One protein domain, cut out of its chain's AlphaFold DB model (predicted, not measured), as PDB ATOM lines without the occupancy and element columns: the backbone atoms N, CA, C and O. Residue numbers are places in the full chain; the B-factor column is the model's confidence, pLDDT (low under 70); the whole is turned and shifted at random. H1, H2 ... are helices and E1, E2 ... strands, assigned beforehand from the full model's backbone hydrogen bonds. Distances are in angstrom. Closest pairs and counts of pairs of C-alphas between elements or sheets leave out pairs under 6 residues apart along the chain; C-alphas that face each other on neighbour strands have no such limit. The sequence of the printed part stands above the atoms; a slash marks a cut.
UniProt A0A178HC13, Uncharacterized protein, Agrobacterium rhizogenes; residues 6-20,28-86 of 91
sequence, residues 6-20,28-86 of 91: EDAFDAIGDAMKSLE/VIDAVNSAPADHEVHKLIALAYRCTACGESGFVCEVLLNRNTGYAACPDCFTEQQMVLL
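What this domain is: This is residues 6 to 20 and 28 to 86 of the 91 residues of an uncharacterized protein of Agrobacterium rhizogenes (UniProt A0A178HC13). Three short helices, H1, H2 and H3, cluster loosely at one end of the model, and a small three-stranded sheet of E1, E2 and E3 makes the other end. A long loop, residues 60 to 82, leaves E2, folds back on itself and returns to E3, with residues 64 to 65 paired antiparallel with residues 72 to 73. The printed part has 74 residues, with three named helices and three named strands in the order H1 H2 H3 E1 E2 E3; the sheet runs E2 E1 E3, all antiparallel. The class is mixed, helices and strands, although under half of the residues, 35 of 74, are in named elements. The whole is compact, with a radius of gyration of the C-alphas of 12.3 A and spans of 35 by 25 by 17 A.

Where its parts are: H1, residues 6 to 17, begins at C-alpha 6 (144.582, 127.041, 80.034) and is 16.6 A long. H2 is residues 28 to 34, 9.9 A, and H3 is residues 40 to 45, 8.9 A. E1, residues 48 to 51, starts at C-alpha 48 (156.218, 123.539, 75.952) and is 10.4 A long. E2 is residues 57 to 59, 7.2 A. E3, residues 83 to 85, 6.8 A, ends at C-alpha 85 (154.061, 126.833, 80.417).

How they stand to each other: H1 touches H3, opposite ways at a shallow tilt of 34 degrees, only just short of steep; their closest C-alphas, those of Ile 12 and Val 41, are 5.6 A apart. H2 is close to but not clearly touching H1, with the C-alphas of Met 16 and Ala 31 closest at 6.9 A. H2 is also close to but not clearly touching H3, with the C-alphas of Val 32 and Val 41 closest at 6.3 A. In H1, H2 and H3 every O i to N i+4 pair is within hydrogen-bond range. H1 only grazes the sheet, with its residues 6 to 8; H2 and H3 are not on it. E1 and E2 form an antiparallel hairpin at 141 degrees, with N 49 and O 58 within hydrogen-bond range at 2.8 A. E1, the inner strand, is also antiparallel to E3 at 151 degrees, with N 50 and O 84 at 2.9 A and N 84 and O 50 at 2.9 A. The edge strands E2 and E3 are apart.

The domain as a whole: The two C-alphas farthest apart, those of Glu 20 and Cys 54, are 36.5 A apart. Residues 21 to 27 are not printed, and C-alphas 20 and 28 are 12.3 A apart across this cut, which lies in the link from H1 to H2. The link from E2 to E3 is long, with 23 residues, while those from H2 to H3, H3 to E1 and E1 to E2 are tight. The mean pLDDT of the printed part is 85.5; residues 18 to 20 and 28 to 29 are under 70.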
ATOM      1  N   GLU A   6     145.921 126.485  80.197       87.25
ATOM      2  CA  GLU A   6     144.582 127.041  80.034       87.25
ATOM      3  C   GLU A   6     144.627 128.397  79.322       87.25
ATOM      4  O   GLU A   6     143.928 128.578  78.327       87.25
ATOM      5  N   ASP A   7     145.529 129.293  79.735       87.00
ATOM      6  CA  ASP A   7     145.716 130.578  79.052       87.00
ATOM      7  C   ASP A   7     146.111 130.375  77.571       87.00
ATOM      8  O   ASP A   7     145.725 131.162  76.705       87.00
ATOM      9  N   ALA A   8     146.876 129.315  77.263       84.88
ATOM     10  CA  ALA A   8     147.231 128.965  75.888       84.88
ATOM     11  C   ALA A   8     146.041 128.441  75.088       84.88
ATOM     12  O   ALA A   8     145.904 128.800  73.920       84.88
ATOM     13  N   PHE A   9     145.160 127.645  75.693       83.88
ATOM     14  CA  PHE A   9     143.923 127.218  75.038       83.88
ATOM     15  C   PHE A   9     142.969 128.385  74.783       83.88
ATOM     16  O   PHE A   9     142.393 128.450  73.697       83.88
ATOM     17  N   ASP A  10     142.856 129.331  75.716       85.56
ATOM     18  CA  ASP A  10     142.067 130.549  75.517       85.56
ATOM     19  C   ASP A  10     142.629 131.383  74.357       85.56
ATOM     20  O   ASP A  10     141.891 131.768  73.446       85.56
ATOM     21  N   ALA A  11     143.952 131.577  74.319       83.69
ATOM     22  CA  ALA A  11     144.624 132.273  73.223       83.69
ATOM     23  C   ALA A  11     144.472 131.541  71.878       83.69
ATOM     24  O   ALA A  11     144.274 132.184  70.848       83.69
ATOM     25  N   ILE A  12     144.524 130.202  71.867       82.12
ATOM     26  CA  ILE A  12     144.251 129.384  70.674       82.12
ATOM     27  C   ILE A  12     142.811 129.604  70.215       82.12
ATOM     28  O   ILE A  12     142.585 129.824  69.029       82.12
ATOM     29  N   GLY A  13     141.849 129.584  71.139       78.56
ATOM     30  CA  GLY A  13     140.444 129.850  70.848       78.56
ATOM     31  C   GLY A  13     140.235 131.233  70.232       78.56
ATOM     32  O   GLY A  13     139.539 131.359  69.226       78.56
ATOM     33  N   ASP A  14     140.875 132.267  70.774       81.00
ATOM     34  CA  ASP A  14     140.808 133.626  70.230       81.00
ATOM     35  C   ASP A  14     141.501 133.752  68.866       81.00
ATOM     36  O   ASP A  14     140.944 134.354  67.943       81.00
ATOM     37  N   ALA A  15     142.662 133.114  68.689       74.81
ATOM     38  CA  ALA A  15     143.338 133.038  67.398       74.81
ATOM     39  C   ALA A  15     142.469 132.306  66.360       74.81
ATOM     40  O   ALA A  15     142.382 132.733  65.210       74.81
ATOM     41  N   MET A  16     141.769 131.242  66.756       73.44
ATOM     42  CA  MET A  16     140.859 130.492  65.887       73.44
ATOM     43  C   MET A  16     139.604 131.284  65.510       73.44
ATOM     44  O   MET A  16     139.197 131.226  64.352       73.44
ATOM     45  N   LYS A  17     139.029 132.092  66.411       73.88
ATOM     46  CA  LYS A  17     137.915 133.002  66.063       73.88
ATOM     47  C   LYS A  17     138.291 133.963  64.934       73.88
ATOM     48  O   LYS A  17     137.433 134.334  64.142       73.88
ATOM     49  N   SER A  18     139.566 134.349  64.831       68.75
ATOM     50  CA  SER A  18     140.049 135.198  63.734       68.75
ATOM     51  C   SER A  18     140.099 134.482  62.374       68.75
ATOM     52  O   SER A  18     140.069 135.139  61.334       68.75
ATOM     53  N   LEU A  19     140.120 133.143  62.379       67.44
ATOM     54  CA  LEU A  19     140.034 132.296  61.186       67.44
ATOM     55  C   LEU A  19     138.578 132.015  60.773       67.44
ATOM     56  O   LEU A  19     138.330 131.658  59.620       67.44
ATOM     57  N   GLU A  20     137.604 132.183  61.675       62.03
ATOM     58  CA  GLU A  20     136.198 131.875  61.408       62.03
ATOM     59  C   GLU A  20     135.481 132.981  60.621       62.03
ATOM     60  O   GLU A  20     134.801 133.855  61.152       62.03
ATOM     61  N   VAL A  28     140.213 121.749  67.369       67.44
ATOM     62  CA  VAL A  28     141.442 122.570  67.469       67.44
ATOM     63  C   VAL A  28     142.531 122.088  66.506       67.44
ATOM     64  O   VAL A  28     143.160 122.896  65.834       67.44
ATOM     65  N   ILE A  29     142.705 120.772  66.374       69.69
ATOM     66  CA  ILE A  29     143.701 120.167  65.476       69.69
ATOM     67  C   ILE A  29     143.409 120.492  64.004       69.69
ATOM     68  O   ILE A  29     144.324 120.833  63.258       69.69
ATOM     69  N   ASP A  30     142.148 120.429  63.582       72.25
ATOM     70  CA  ASP A  30     141.767 120.708  62.193       72.25
ATOM     71  C   ASP A  30     141.940 122.190  61.859       72.25
ATOM     72  O   ASP A  30     142.429 122.538  60.782       72.25
ATOM     73  N   ALA A  31     141.607 123.066  62.808       70.00
ATOM     74  CA  ALA A  31     141.799 124.501  62.664       70.00
ATOM     75  C   ALA A  31     143.282 124.884  62.614       70.00
ATOM     76  O   ALA A  31     143.674 125.681  61.766       70.00
ATOM     77  N   VAL A  32     144.119 124.276  63.462       76.50
ATOM     78  CA  VAL A  32     145.580 124.434  63.415       76.50
ATOM     79  C   VAL A  32     146.115 123.994  62.054       76.50
ATOM     80  O   VAL A  32     146.812 124.761  61.398       76.50
ATOM     81  N   ASN A  33     145.746 122.799  61.587       79.31
ATOM     82  CA  ASN A  33     146.210 122.273  60.300       79.31
ATOM     83  C   ASN A  33     145.756 123.121  59.103       79.31
ATOM     84  O   ASN A  33     146.440 123.162  58.082       79.31
ATOM     85  N   SER A  34     144.605 123.784  59.222       78.06
ATOM     86  CA  SER A  34     144.044 124.644  58.176       78.06
ATOM     87  C   SER A  34     144.560 126.084  58.239       78.06
ATOM     88  O   SER A  34     144.368 126.845  57.289       78.06
ATOM     89  N   ALA A  35     145.200 126.480  59.341       81.00
ATOM     90  CA  ALA A  35     145.712 127.827  59.520       81.00
ATOM     91  C   ALA A  35     146.965 128.066  58.654       81.00
ATOM     92  O   ALA A  35     147.814 127.174  58.542       81.00
ATOM     93  N   PRO A  36     147.138 129.277  58.086       84.88
ATOM     94  CA  PRO A  36     148.372 129.667  57.403       84.88
ATOM     95  C   PRO A  36     149.614 129.365  58.248       84.88
ATOM     96  O   PRO A  36     149.571 129.483  59.468       84.88
ATOM     97  N   ALA A  37     150.730 128.995  57.617       81.38
ATOM     98  CA  ALA A  37     151.933 128.553  58.333       81.38
ATOM     99  C   ALA A  37     152.519 129.607  59.299       81.38
ATOM    100  O   ALA A  37     153.206 129.259  60.255       81.38
ATOM    101  N   ASP A  38     152.257 130.891  59.060       82.00
ATOM    102  CA  ASP A  38     152.677 132.021  59.893       82.00
ATOM    103  C   ASP A  38     151.638 132.433  60.951       82.00
ATOM    104  O   ASP A  38     151.884 133.354  61.737       82.00
ATOM    105  N   HIS A  39     150.497 131.742  61.003       83.81
ATOM    106  CA  HIS A  39     149.414 132.035  61.928       83.81
ATOM    107  C   HIS A  39     149.827 131.810  63.388       83.81
ATOM    108  O   HIS A  39     150.533 130.858  63.724       83.81
ATOM    109  N   GLU A  40     149.341 132.673  64.283       82.75
ATOM    110  CA  GLU A  40     149.712 132.668  65.704       82.75
ATOM    111  C   GLU A  40     149.389 131.343  66.407       82.75
ATOM    112  O   GLU A  40     150.137 130.915  67.284       82.75
ATOM    113  N   VAL A  41     148.350 130.637  65.953       83.12
ATOM    114  CA  VAL A  41     147.964 129.327  66.497       83.12
ATOM    115  C   VAL A  41     149.117 128.312  66.476       83.12
ATOM    116  O   VAL A  41     149.296 127.586  67.449       83.12
ATOM    117  N   HIS A  42     149.959 128.324  65.432       84.31
ATOM    118  CA  HIS A  42     151.122 127.433  65.314       84.31
ATOM    119  C   HIS A  42     152.198 127.740  66.356       84.31
ATOM    120  O   HIS A  42     152.905 126.841  66.800       84.31
ATOM    121  N   LYS A  43     152.309 129.002  66.785       83.88
ATOM    122  CA  LYS A  43     153.227 129.398  67.860       83.88
ATOM    123  C   LYS A  43     152.709 128.933  69.213       83.88
ATOM    124  O   LYS A  43     153.498 128.468  70.026       83.88
ATOM    125  N   LEU A  44     151.400 129.046  69.438       85.62
ATOM    126  CA  LEU A  44     150.757 128.681  70.701       85.62
ATOM    127  C   LEU A  44     150.791 127.170  70.945       85.62
ATOM    128  O   LEU A  44     151.153 126.730  72.033       85.62
ATOM    129  N   ILE A  45     150.482 126.363  69.926       86.50
ATOM    130  CA  ILE A  45     150.508 124.901  70.062       86.50
ATOM    131  C   ILE A  45     151.923 124.327  70.218       86.50
ATOM    132  O   ILE A  45     152.080 123.243  70.775       86.50
ATOM    133  N   ALA A  46     152.945 125.060  69.764       86.94
ATOM    134  CA  ALA A  46     154.356 124.702  69.906       86.94
ATOM    135  C   ALA A  46     154.952 125.085  71.272       86.94
ATOM    136  O   ALA A  46     156.142 124.870  71.511       86.94
ATOM    137  N   LEU A  47     154.159 125.663  72.179       88.69
ATOM    138  CA  LEU A  47     154.629 125.974  73.522       88.69
ATOM    139  C   LEU A  47     154.818 124.697  74.330       88.69
ATOM    140  O   LEU A  47     153.982 123.796  74.311       88.69
ATOM    141  N   ALA A  48     155.929 124.641  75.056       91.94
ATOM    142  CA  ALA A  48     156.218 123.539  75.952       91.94
ATOM    143  C   ALA A  48     155.520 123.747  77.302       91.94
ATOM    144  O   ALA A  48     155.434 124.871  77.804       91.94
ATOM    145  N   TYR A  49     155.080 122.656  77.916       92.56
ATOM    146  CA  TYR A  49     154.526 122.644  79.265       92.56
ATOM    147  C   TYR A  49     155.332 121.722  80.184       92.56
ATOM    148  O   TYR A  49     156.083 120.849  79.742       92.56
ATOM    149  N   ARG A  50     155.134 121.891  81.490       95.12
ATOM    150  CA  ARG A  50     155.487 120.896  82.502       95.12
ATOM    151  C   ARG A  50     154.320 120.672  83.451       95.12
ATOM    152  O   ARG A  50     153.764 121.627  83.989       95.12
ATOM    153  N   CYS A  51     153.988 119.411  83.692       95.62
ATOM    154  CA  CYS A  51     153.043 119.021  84.719       95.62
ATOM    155  C   CYS A  51     153.689 119.145  86.105       95.62
ATOM    156  O   CYS A  51     154.721 118.538  86.382       95.62
ATOM    157  N   THR A  52     153.073 119.908  86.999       95.69
ATOM    158  CA  THR A  52     153.516 120.085  88.387       95.69
ATOM    159  C   THR A  52     153.159 118.897  89.281       95.69
ATOM    160  O   THR A  52     153.725 118.781  90.364       95.69
ATOM    161  N   ALA A  53     152.265 118.004  88.837       95.94
ATOM    162  CA  ALA A  53     151.855 116.819  89.590       95.94
ATOM    163  C   ALA A  53     152.798 115.617  89.391       95.94
ATOM    164  O   ALA A  53     153.240 115.030  90.375       95.94
ATOM    165  N   CYS A  54     153.120 115.252  88.141       96.00
ATOM    166  CA  CYS A  54     154.005 114.113  87.840       96.00
ATOM    167  C   CYS A  54     155.385 114.505  87.288       96.00
ATOM    168  O   CYS A  54     156.278 113.665  87.238       96.00
ATOM    169  N   GLY A  55     155.591 115.770  86.908       94.19
ATOM    170  CA  GLY A  55     156.853 116.254  86.339       94.19
ATOM    171  C   GLY A  55     156.984 116.083  84.824       94.19
ATOM    172  O   GLY A  55     157.957 116.595  84.265       94.19
ATOM    173  N   GLU A  56     156.024 115.421  84.171       94.44
ATOM    174  CA  GLU A  56     156.020 115.196  82.722       94.44
ATOM    175  C   GLU A  56     156.054 116.515  81.945       94.44
ATOM    176  O   GLU A  56     155.466 117.513  82.368       94.44
ATOM    177  N   SER A  57     156.724 116.532  80.796       94.06
ATOM    178  CA  SER A  57     156.821 117.713  79.940       94.06
ATOM    179  C   SER A  57     156.584 117.349  78.488       94.06
ATOM    180  O   SER A  57     157.164 116.387  78.004       94.06
ATOM    181  N   GLY A  58     155.816 118.176  77.794       92.56
ATOM    182  CA  GLY A  58     155.488 117.994  76.385       92.56
ATOM    183  C   GLY A  58     155.115 119.325  75.752       92.56
ATOM    184  O   GLY A  58     155.497 120.386  76.257       92.56
ATOM    185  N   PHE A  59     154.344 119.277  74.675       91.31
ATOM    186  CA  PHE A  59     153.836 120.461  73.982       91.31
ATOM    187  C   PHE A  59     152.334 120.647  74.194       91.31
ATOM    188  O   PHE A  59     151.605 119.688  74.432       91.31
ATOM    189  N   VAL A  60     151.844 121.886  74.097       89.12
ATOM    190  CA  VAL A  60     150.414 122.206  74.284       89.12
ATOM    191  C   VAL A  60     149.517 121.383  73.348       89.12
ATOM    192  O   VAL A  60     148.431 120.979  73.757       89.12
ATOM    193  N   CYS A  61     149.972 121.053  72.133       86.38
ATOM    194  CA  CYS A  61     149.223 120.185  71.212       86.38
ATOM    195  C   CYS A  61     149.001 118.743  71.705       86.38
ATOM    196  O   CYS A  61     148.134 118.055  71.172       86.38
ATOM    197  N   GLU A  62     149.765 118.282  72.693       89.12
ATOM    198  CA  GLU A  62     149.691 116.924  73.247       89.12
ATOM    199  C   GLU A  62     148.769 116.849  74.473       89.12
ATOM    200  O   GLU A  62     148.482 115.765  74.984       89.12
ATOM    201  N   VAL A  63     148.301 118.000  74.959       89.06
ATOM    202  CA  VAL A  63     147.493 118.094  76.171       89.06
ATOM    203  C   VAL A  63     146.057 117.646  75.909       89.06
ATOM    204  O   VAL A  63     145.449 117.961  74.885       89.06
ATOM    205  N   LEU A  64     145.485 116.922  76.871       87.81
ATOM    206  CA  LEU A  64     144.106 116.459  76.795       87.81
ATOM    207  C   LEU A  64     143.155 117.554  77.275       87.81
ATOM    208  O   LEU A  64     143.363 118.138  78.332       87.81
ATOM    209  N   LEU A  65     142.064 117.782  76.549       86.19
ATOM    210  CA  LEU A  65     140.967 118.622  77.025       86.19
ATOM    211  C   LEU A  65     139.879 117.734  77.636       86.19
ATOM    212  O   LEU A  65     139.236 116.948  76.930       86.19
ATOM    213  N   ASN A  66     139.637 117.859  78.941       83.62
ATOM    214  CA  ASN A  66     138.515 117.175  79.568       83.62
ATOM    215  C   ASN A  66     137.211 117.884  79.181       83.62
ATOM    216  O   ASN A  66     136.909 118.980  79.640       83.62
ATOM    217  N   ARG A  67     136.389 117.223  78.362       80.00
ATOM    218  CA  ARG A  67     135.116 117.781  77.874       80.00
ATOM    219  C   ARG A  67     134.058 117.972  78.966       80.00
ATOM    220  O   ARG A  67     133.115 118.724  78.747       80.00
ATOM    221  N   ASN A  68     134.189 117.290  80.103       84.62
ATOM    222  CA  ASN A  68     133.248 117.397  81.218       84.62
ATOM    223  C   ASN A  68     133.554 118.602  82.112       84.62
ATOM    224  O   ASN A  68     132.629 119.215  82.635       84.62
ATOM    225  N   THR A  69     134.837 118.917  82.309       85.62
ATOM    226  CA  THR A  69     135.272 120.002  83.202       85.62
ATOM    227  C   THR A  69     135.694 121.259  82.444       85.62
ATOM    228  O   THR A  69     135.676 122.344  83.013       85.62
ATOM    229  N   GLY A  70     136.024 121.125  81.159       84.31
ATOM    230  CA  GLY A  70     136.556 122.195  80.320       84.31
ATOM    231  C   GLY A  70     138.044 122.471  80.541       84.31
ATOM    232  O   GLY A  70     138.573 123.378  79.910       84.31
ATOM    233  N   TYR A  71     138.722 121.714  81.409       87.38
ATOM    234  CA  TYR A  71     140.119 121.960  81.757       87.38
ATOM    235  C   TYR A  71     141.094 121.095  80.970       87.38
ATOM    236  O   TYR A  71     140.771 120.004  80.489       87.38
ATOM    237  N   ALA A  72     142.320 121.598  80.884       88.69
ATOM    238  CA  ALA A  72     143.448 120.867  80.357       88.69
ATOM    239  C   ALA A  72     143.919 119.820  81.383       88.69
ATOM    240  O   ALA A  72     144.063 120.112  82.573       88.69
ATOM    241  N   ALA A  73     144.181 118.601  80.919       92.19
ATOM    242  CA  ALA A  73     144.649 117.471  81.711       92.19
ATOM    243  C   ALA A  73     145.980 116.936  81.172       92.19
ATOM    244  O   ALA A  73     146.163 116.778  79.962       92.19
ATOM    245  N   CYS A  74     146.899 116.618  82.085       93.44
ATOM    246  CA  CYS A  74     148.168 115.992  81.727       93.44
ATOM    247  C   CYS A  74     147.922 114.637  81.030       93.44
ATOM    248  O   CYS A  74     147.179 113.821  81.574       93.44
ATOM    249  N   PRO A  75     148.551 114.352  79.875       92.50
ATOM    250  CA  PRO A  75     148.353 113.086  79.166       92.50
ATOM    251  C   PRO A  75     148.922 111.865  79.907       92.50
ATOM    252  O   PRO A  75     148.492 110.747  79.638       92.50
ATOM    253  N   ASP A  76     149.863 112.070  80.834       94.56
ATOM    254  CA  ASP A  76     150.503 110.996  81.601       94.56
ATOM    255  C   ASP A  76     149.736 110.659  82.891       94.56
ATOM    256  O   ASP A  76     149.299 109.527  83.092       94.56
ATOM    257  N   CYS A  77     149.507 111.651  83.760       95.25
ATOM    258  CA  CYS A  77     148.876 111.430  85.065       95.25
ATOM    259  C   CYS A  77     147.400 111.850  85.147       95.25
ATOM    260  O   CYS A  77     146.798 111.745  86.217       95.25
ATOM    261  N   PHE A  78     146.823 112.363  84.053       93.50
ATOM    262  CA  PHE A  78     145.425 112.816  83.938       93.50
ATOM    263  C   PHE A  78     144.999 113.905  84.931       93.50
ATOM    264  O   PHE A  78     143.812 114.195  85.062       93.50
ATOM    265  N   THR A  79     145.949 114.529  85.630       93.38
ATOM    266  CA  THR A  79     145.640 115.602  86.578       93.38
ATOM    267  C   THR A  79     145.367 116.904  85.825       93.38
ATOM    268  O   THR A  79     146.120 117.277  84.922       93.38
ATOM    269  N   GLU A  80     144.289 117.586  86.204       93.44
ATOM    270  CA  GLU A  80     143.826 118.842  85.600       93.44
ATOM    271  C   GLU A  80     144.441 120.071  86.275       93.44
ATOM    272  O   GLU A  80     144.745 120.021  87.467       93.44
ATOM    273  N   GLN A  81     144.596 121.182  85.540       87.56
ATOM    274  CA  GLN A  81     145.075 122.480  86.062       87.56
ATOM    275  C   GLN A  81     146.420 122.421  86.808       87.56
ATOM    276  O   GLN A  81     146.720 123.237  87.679       87.56
ATOM    277  N   GLN A  82     147.233 121.413  86.508       91.38
ATOM    278  CA  GLN A  82     148.551 121.207  87.104       91.38
ATOM    279  C   GLN A  82     149.624 121.274  86.022       91.38
ATOM    280  O   GLN A  82     150.554 120.473  86.030       91.38
ATOM    281  N   MET A  83     149.476 122.160  85.037       92.81
ATOM    282  CA  MET A  83     150.442 122.326  83.953       92.81
ATOM    283  C   MET A  83     150.808 123.794  83.797       92.81
ATOM    284  O   MET A  83     149.949 124.658  83.644       92.81
ATOM    285  N   VAL A  84     152.107 124.062  83.827       93.88
ATOM    286  CA  VAL A  84     152.667 125.400  83.639       93.88
ATOM    287  C   VAL A  84     153.379 125.464  82.303       93.88
ATOM    288  O   VAL A  84     154.019 124.490  81.892       93.88
ATOM    289  N   LEU A  85     153.285 126.605  81.629       91.56
ATOM    290  CA  LEU A  85     154.061 126.833  80.417       91.56
ATOM    291  C   LEU A  85     155.528 127.050  80.778       91.56
ATOM    292  O   LEU A  85     155.864 127.735  81.745       91.56
ATOM    293  N   LEU A  86     156.413 126.457  79.987       89.75
ATOM    294  CA  LEU A  86     157.844 126.669  80.118       89.75
ATOM    295  C   LEU A  86     158.236 127.904  79.304       89.75
ATOM    296  O   LEU A  86     158.149 127.912  78.075       89.75
TER     297      LEU A  86